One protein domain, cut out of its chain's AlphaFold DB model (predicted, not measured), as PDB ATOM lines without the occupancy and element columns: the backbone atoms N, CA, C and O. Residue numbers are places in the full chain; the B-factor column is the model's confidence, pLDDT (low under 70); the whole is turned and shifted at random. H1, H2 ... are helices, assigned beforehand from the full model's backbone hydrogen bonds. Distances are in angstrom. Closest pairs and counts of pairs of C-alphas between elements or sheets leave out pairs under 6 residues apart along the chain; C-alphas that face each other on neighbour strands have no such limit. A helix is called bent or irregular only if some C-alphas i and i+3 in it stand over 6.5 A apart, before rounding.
ATOM      1  N   ALA A 480      24.437  16.343 -30.829       91.62
ATOM      2  CA  ALA A 480      24.936  15.098 -31.414       91.62
ATOM      3  C   ALA A 480      24.051  14.603 -32.571       91.62
ATOM      4  O   ALA A 480      24.559  14.168 -33.605       91.62
ATOM      5  N   LYS A 481      22.724  14.692 -32.424       94.69
ATOM      6  CA  LYS A 481      21.768  14.265 -33.447       94.69
ATOM      7  C   LYS A 481      21.794  15.182 -34.667       94.69
ATOM      8  O   LYS A 481      21.732  14.673 -35.785       94.69
ATOM      9  N   TRP A 482      21.944  16.491 -34.463       93.88
ATOM     10  CA  TRP A 482      22.170  17.444 -35.550       93.88
ATOM     11  C   TRP A 482      23.417  17.044 -36.347       93.88
ATOM     12  O   TRP A 482      23.356  16.864 -37.561       93.88
ATOM     13  N   GLY A 483      24.520  16.771 -35.645       91.00
ATOM     14  CA  GLY A 483      25.756  16.267 -36.242       91.00
ATOM     15  C   GLY A 483      25.585  14.981 -37.041       91.00
ATOM     16  O   GLY A 483      26.085  14.867 -38.156       91.00
ATOM     17  N   GLN A 484      24.824  14.023 -36.516       93.19
ATOM     18  CA  GLN A 484      24.540  12.778 -37.223       93.19
ATOM     19  C   GLN A 484      23.790  13.014 -38.540       93.19
ATOM     20  O   GLN A 484      24.112  12.384 -39.546       93.19
ATOM     21  N   VAL A 485      22.784  13.892 -38.529       92.88
ATOM     22  CA  VAL A 485      21.928  14.165 -39.693       92.88
ATOM     23  C   VAL A 485      22.660  14.994 -40.746       92.88
ATOM     24  O   VAL A 485      22.543  14.697 -41.933       92.88
ATOM     25  N   HIS A 486      23.408  16.013 -40.323       89.44
ATOM     26  CA  HIS A 486      23.983  17.008 -41.228       89.44
ATOM     27  C   HIS A 486      25.452  16.743 -41.569       89.44
ATOM     28  O   HIS A 486      25.883  17.052 -42.674       89.44
ATOM     29  N   LEU A 487      26.216  16.139 -40.655       87.44
ATOM     30  CA  LEU A 487      27.668  15.967 -40.789       87.44
ATOM     31  C   LEU A 487      28.127  14.505 -40.833       87.44
ATOM     32  O   LEU A 487      29.298  14.240 -41.101       87.44
ATOM     33  N   GLY A 488      27.246  13.555 -40.511       88.88
ATOM     34  CA  GLY A 488      27.622  12.155 -40.312       88.88
ATOM     35  C   GLY A 488      28.505  11.917 -39.080       88.88
ATOM     36  O   GLY A 488      29.193  10.898 -39.020       88.88
ATOM     37  N   THR A 489      28.515  12.837 -38.107       89.50
ATOM     38  CA  THR A 489      29.230  12.660 -36.832       89.50
ATOM     39  C   THR A 489      28.412  11.825 -35.842       89.50
ATOM     40  O   THR A 489      27.240  11.518 -36.066       89.50
ATOM     41  N   THR A 490      29.030  11.412 -34.735       86.50
ATOM     42  CA  THR A 490      28.405  10.539 -33.726       86.50
ATOM     43  C   THR A 490      28.289  11.175 -32.345       86.50
ATOM     44  O   THR A 490      27.497  10.712 -31.525       86.50
ATOM     45  N   THR A 491      29.044  12.241 -32.073       89.19
ATOM     46  CA  THR A 491      29.086  12.902 -30.765       89.19
ATOM     47  C   THR A 491      28.909  14.415 -30.876       89.19
ATOM     48  O   THR A 491      29.284  15.033 -31.870       89.19
ATOM     49  N   ALA A 492      28.395  15.036 -29.813       86.25
ATOM     50  CA  ALA A 492      28.301  16.492 -29.696       86.25
ATOM     51  C   ALA A 492      29.681  17.172 -29.799       86.25
ATOM     52  O   ALA A 492      29.821  18.226 -30.417       86.25
ATOM     53  N   GLN A 493      30.729  16.535 -29.265       83.50
ATOM     54  CA  GLN A 493      32.089  17.064 -29.325       83.50
ATOM     55  C   GLN A 493      32.639  17.120 -30.759       83.50
ATOM     56  O   GLN A 493      33.312  18.091 -31.108       83.50
ATOM     57  N   GLU A 494      32.325  16.132 -31.603       85.88
ATOM     58  CA  GLU A 494      32.686  16.158 -33.028       85.88
ATOM     59  C   GLU A 494      31.987  17.301 -33.776       85.88
ATOM     60  O   GLU A 494      32.575  17.889 -34.680       85.88
ATOM     61  N   VAL A 495      30.762  17.658 -33.382       86.75
ATOM     62  CA  VAL A 495      30.033  18.798 -33.961       86.75
ATOM     63  C   VAL A 495      30.683  20.121 -33.579       86.75
ATOM     64  O   VAL A 495      30.908  20.967 -34.438       86.75
ATOM     65  N   VAL A 496      31.062  20.284 -32.313       83.62
ATOM     66  CA  VAL A 496      31.832  21.452 -31.857       83.62
ATOM     67  C   VAL A 496      33.142  21.556 -32.635       83.62
ATOM     68  O   VAL A 496      33.515  22.636 -33.086       83.62
ATOM     69  N   ASP A 497      33.831  20.432 -32.845       81.81
ATOM     70  CA  ASP A 497      35.070  20.393 -33.626       81.81
ATOM     71  C   ASP A 497      34.857  20.703 -35.111       81.81
ATOM     72  O   ASP A 497      35.763  21.243 -35.749       81.81
ATOM     73  N   ALA A 498      33.672  20.421 -35.654       83.56
ATOM     74  CA  ALA A 498      33.275  20.851 -36.990       83.56
ATOM     75  C   ALA A 498      32.991  22.361 -37.043       83.56
ATOM     76  O   ALA A 498      33.519  23.030 -37.926       83.56
ATOM     77  N   PHE A 499      32.279  22.928 -36.060       83.12
ATOM     78  CA  PHE A 499      32.069  24.380 -35.945       83.12
ATOM     79  C   PHE A 499      33.363  25.154 -35.724       83.12
ATOM     80  O   PHE A 499      33.508  26.285 -36.173       83.12
ATOM     81  N   LEU A 500      34.367  24.546 -35.100       80.69
ATOM     82  CA  LEU A 500      35.698  25.132 -35.072       80.69
ATOM     83  C   LEU A 500      36.285  25.287 -36.487       80.69
ATOM     84  O   LEU A 500      37.125  26.150 -36.690       80.69
ATOM     85  N   ARG A 501      35.830  24.542 -37.491       81.19
ATOM     86  CA  ARG A 501      36.219  24.745 -38.894       81.19
ATOM     87  C   ARG A 501      35.323  25.752 -39.623       81.19
ATOM     88  O   ARG A 501      35.444  25.858 -40.840       81.19
ATOM     89  N   LEU A 502      34.487  26.530 -38.920       79.62
ATOM     90  CA  LEU A 502      33.687  27.637 -39.486       79.62
ATOM     91  C   LEU A 502      34.521  28.550 -40.384       79.62
ATOM     92  O   LEU A 502      34.082  28.978 -41.444       79.62
ATOM     93  N   ASN A 503      35.768  28.776 -39.991       79.69
ATOM     94  CA  ASN A 503      36.704  29.617 -40.719       79.69
ATOM     95  C   ASN A 503      37.630  28.831 -41.658       79.69
ATOM     96  O   ASN A 503      38.526  29.419 -42.244       79.69
ATOM     97  N   GLY A 504      37.453  27.517 -41.807       77.69
ATOM     98  CA  GLY A 504      38.322  26.650 -42.605       77.69
ATOM     99  C   GLY A 504      39.575  26.154 -41.874       77.69
ATOM    100  O   GLY A 504      40.396  25.459 -42.458       77.69
ATOM    101  N   PHE A 505      39.775  26.471 -40.589       81.31
ATOM    102  CA  PHE A 505      40.957  25.987 -39.869       81.31
ATOM    103  C   PHE A 505      41.009  24.456 -39.803       81.31
ATOM    104  O   PHE A 505      40.139  23.807 -39.219       81.31
ATOM    105  N   ASN A 506      42.070  23.882 -40.365       78.69
ATOM    106  CA  ASN A 506      42.371  22.468 -40.300       78.69
ATOM    107  C   ASN A 506      43.353  22.202 -39.146       78.69
ATOM    108  O   ASN A 506      44.534  22.551 -39.229       78.69
ATOM    109  N   PRO A 507      42.905  21.540 -38.063       72.69
ATOM    110  CA  PRO A 507      43.760  21.268 -36.914       72.69
ATOM    111  C   PRO A 507      44.908  20.296 -37.223       72.69
ATOM    112  O   PRO A 507      45.911  20.314 -36.516       72.69
ATOM    113  N   ALA A 508      44.794  19.461 -38.264       74.19
ATOM    114  CA  ALA A 508      45.839  18.502 -38.625       74.19
ATOM    115  C   ALA A 508      47.054  19.183 -39.270       74.19
ATOM    116  O   ALA A 508      48.193  18.787 -39.027       74.19
ATOM    117  N   THR A 509      46.818  20.212 -40.081       73.62
ATOM    118  CA  THR A 509      47.868  20.982 -40.765       73.62
ATOM    119  C   THR A 509      48.251  22.246 -39.992       73.62
ATOM    120  O   THR A 509      49.355  22.765 -40.157       73.62
ATOM    121  N   GLY A 510      47.367  22.737 -39.119       71.81
ATOM    122  CA  GLY A 510      47.533  24.009 -38.421       71.81
ATOM    123  C   GLY A 510      47.384  25.224 -39.340       71.81
ATOM    124  O   GLY A 510      47.927  26.280 -39.008       71.81
ATOM    125  N   THR A 511      46.692  25.062 -40.471       70.12
ATOM    126  CA  THR A 511      46.448  26.078 -41.508       70.12
ATOM    127  C   THR A 511      44.954  26.313 -41.705       70.12
ATOM    128  O   THR A 511      44.129  25.529 -41.244       70.12
ATOM    129  N   GLN A 512      44.593  27.397 -42.386       73.94
ATOM    130  CA  GLN A 512      43.224  27.631 -42.838       73.94
ATOM    131  C   GLN A 512      43.048  27.048 -44.243       73.94
ATOM    132  O   GLN A 512      43.577  27.598 -45.210       73.94
ATOM    133  N   ASP A 513      42.324  25.941 -44.339       68.12
ATOM    134  CA  ASP A 513      41.973  25.278 -45.586       68.12
ATOM    135  C   ASP A 513      40.582  25.765 -46.016       68.12
ATOM    136  O   ASP A 513      39.636  25.766 -45.233       68.12
ATOM    137  N   LEU A 514      40.435  26.214 -47.262       63.69
ATOM    138  CA  LEU A 514      39.120  26.515 -47.833       63.69
ATOM    139  C   LEU A 514      38.571  25.275 -48.560       63.69
ATOM    140  O   LEU A 514      39.359  24.554 -49.180       63.69
ATOM    141  N   PRO A 515      37.244  25.039 -48.547       56.03
ATOM    142  CA  PRO A 515      36.187  25.962 -48.120       56.03
ATOM    143  C   PRO A 515      35.920  25.986 -46.606       56.03
ATOM    144  O   PRO A 515      36.179  25.029 -45.883       56.03
ATOM    145  N   ALA A 516      35.377  27.119 -46.152       64.25
ATOM    146  CA  ALA A 516      34.791  27.274 -44.825       64.25
ATOM    147  C   ALA A 516      33.639  26.273 -44.615       64.25
ATOM    148  O   ALA A 516      32.973  25.882 -45.571       64.25
ATOM    149  N   PHE A 517      33.411  25.865 -43.367       69.00
ATOM    150  CA  PHE A 517      32.285  25.006 -43.009       69.00
ATOM    151  C   PHE A 517      30.948  25.694 -43.331       69.00
ATOM    152  O   PHE A 517      30.768  26.870 -43.029       69.00
ATOM    153  N   GLU A 518      30.037  24.955 -43.967       73.25
ATOM    154  CA  GLU A 518      28.836  25.512 -44.611       73.25
ATOM    155  C   GLU A 518      27.683  25.819 -43.644       73.25
ATOM    156  O   GLU A 518      26.729  26.480 -44.041       73.25
ATOM    157  N   HIS A 519      27.762  25.359 -42.393       77.56
ATOM    158  CA  HIS A 519      26.687  25.536 -41.417       77.56
ATOM    159  C   HIS A 519      26.988  26.643 -40.411       77.56
ATOM    160  O   HIS A 519      28.096  26.735 -39.868       77.56
ATOM    161  N   GLU A 520      25.964  27.438 -40.106       77.50
ATOM    162  CA  GLU A 520      26.025  28.475 -39.082       77.50
ATOM    163  C   GLU A 520      25.607  27.903 -37.714       77.50
ATOM    164  O   GLU A 520      24.746  27.024 -37.637       77.50
ATOM    165  N   PRO A 521      26.148  28.418 -36.594       76.81
ATOM    166  CA  PRO A 521      25.646  28.106 -35.252       76.81
ATOM    167  C   PRO A 521      24.121  28.254 -35.094       76.81
ATOM    168  O   PRO A 521      23.499  27.479 -34.366       76.81
ATOM    169  N   ALA A 522      23.521  29.219 -35.803       79.12
ATOM    170  CA  ALA A 522      22.079  29.467 -35.819       79.12
ATOM    171  C   ALA A 522      21.277  28.237 -36.270       79.12
ATOM    172  O   ALA A 522      20.238  27.932 -35.689       79.12
ATOM    173  N   ASP A 523      21.797  27.492 -37.252       83.81
ATOM    174  CA  ASP A 523      21.119  26.335 -37.838       83.81
ATOM    175  C   ASP A 523      20.828  25.270 -36.776       83.81
ATOM    176  O   ASP A 523      19.771  24.639 -36.785       83.81
ATOM    177  N   VAL A 524      21.749  25.086 -35.823       87.75
ATOM    178  CA  VAL A 524      21.588  24.121 -34.729       87.75
ATOM    179  C   VAL A 524      20.538  24.586 -33.733       87.75
ATOM    180  O   VAL A 524      19.739  23.770 -33.273       87.75
ATOM    181  N   VAL A 525      20.531  25.880 -33.396       87.88
ATOM    182  CA  VAL A 525      19.553  26.479 -32.475       87.88
ATOM    183  C   VAL A 525      18.152  26.283 -33.040       87.88
ATOM    184  O   VAL A 525      17.319  25.638 -32.401       87.88
ATOM    185  N   THR A 526      17.920  26.736 -34.273       88.19
ATOM    186  CA  THR A 526      16.632  26.608 -34.959       88.19
ATOM    187  C   THR A 526      16.213  25.147 -35.094       88.19
ATOM    188  O   THR A 526      15.107  24.785 -34.692       88.19
ATOM    189  N   TRP A 527      17.098  24.279 -35.596       92.00
ATOM    190  CA  TRP A 527      16.775  22.869 -35.807       92.00
ATOM    191  C   TRP A 527      16.436  22.145 -34.503       92.00
ATOM    192  O   TRP A 527      15.481  21.364 -34.463       92.00
ATOM    193  N   THR A 528      17.185  22.413 -33.431       93.00
ATOM    194  CA  THR A 528      16.949  21.785 -32.126       93.00
ATOM    195  C   THR A 528      15.635  22.272 -31.535       93.00
ATOM    196  O   THR A 528      14.800  21.448 -31.169       93.00
ATOM    197  N   LYS A 529      15.389  23.587 -31.535       92.19
ATOM    198  CA  LYS A 529      14.136  24.175 -31.042       92.19
ATOM    199  C   LYS A 529      12.899  23.642 -31.759       92.19
ATOM    200  O   LYS A 529      11.958  23.245 -31.083       92.19
ATOM    201  N   GLN A 530      12.939  23.543 -33.088       91.50
ATOM    202  CA  GLN A 530      11.851  22.964 -33.890       91.50
ATOM    203  C   GLN A 530      11.513  21.517 -33.493       91.50
ATOM    204  O   GLN A 530      10.404  21.042 -33.730       91.50
ATOM    205  N   GLY A 531      12.467  20.784 -32.907       94.00
ATOM    206  CA  GLY A 531      12.209  19.465 -32.331       94.00
ATOM    207  C   GLY A 531      11.338  19.526 -31.079       94.00
ATOM    208  O   GLY A 531      10.509  18.646 -30.872       94.00
ATOM    209  N   PHE A 532      11.474  20.582 -30.277       94.94
ATOM    210  CA  PHE A 532      10.766  20.780 -29.008       94.94
ATOM    211  C   PHE A 532       9.554  21.709 -29.104       94.94
ATOM    212  O   PHE A 532       8.968  22.056 -28.077       94.94
ATOM    213  N   THR A 533       9.129  22.064 -30.313       91.00
ATOM    214  CA  THR A 533       7.828  22.691 -30.539       91.00
ATOM    215  C   THR A 533       6.729  21.751 -30.055       91.00
ATOM    216  O   THR A 533       6.666  20.576 -30.442       91.00
TER     217      THR A 533
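This is residues 480 to 533 of the 590 residues of an uncharacterized protein of Hahellaceae bacterium (UniProt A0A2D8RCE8). Three helices are loosely joined in an elongated, rod-like outline: H2, the longest, forms a V with the short H1 at their first residues, while H3 lies toward one end of the long axis and grazes H1. The long unnamed stretch of residues 504 to 520 reaches out past the last residues of H2 to Thr 509 at the other end, then folds back to H3; within it, residues 505 to 506 pair antiparallel with residues 511 to 512. The printed part has 54 residues, with the named helices H1, H2 and H3 in that order along the chain and no named strand; the class is all helix. The whole is only just loose, close to compact, with a radius of gyration of the C-alphas of 12.1 A and spans of 41 by 19 by 13 A.

H2 is residues 492 to 503, 19.1 A from first to last C-alpha, beginning with C-alpha 492 at (28.301, 16.492, -29.696). It is irregular: C-alphas 500 and 503 are 7.3 A apart, and its line is a rough one. H1 is residues 480 to 486, 10.0 A long, beginning with C-alpha 480 at (24.936, 15.098, -31.414). H3 is residues 521 to 531, 16.2 A long, and its last C-alpha, 531, is at (12.209, 19.465, -32.331).

H2 touches H1 with residues 492 to 495 alone. Their closest C-alphas, those of Ala 480 and Ala 492, are 4.0 A apart. The two run the same way at a steep tilt of 51 degrees. H1 and H3 only just touch, with 3 pairs of C-alphas within 8 A; the closest are those of Trp 482 and Val 524, 6.8 A apart. Their lines are about perpendicular, at 76 degrees. H2 and H3 are close but not clearly touching, and their closest C-alphas, those of Phe 499 and Pro 521, are 7.5 A apart. These two run opposite ways at a steep tilt of 38 degrees, only just past shallow. In H1 every O i to N i+4 pair is within hydrogen-bond range; in H2 5 of 8 are, and in H3 6 of 7.

The C-alphas farthest apart, those of Thr 509 and Thr 533, are 41.4 A apart, while the first and last printed C-alphas are 18.7 A apart. The printed part has no cut. The link from H1 to H2 is tight, with 5 residues between them, and that from H2 to H3 is long, with 17. The mean pLDDT of the printed part is 82.6, and residues 513 to 517 are under 70.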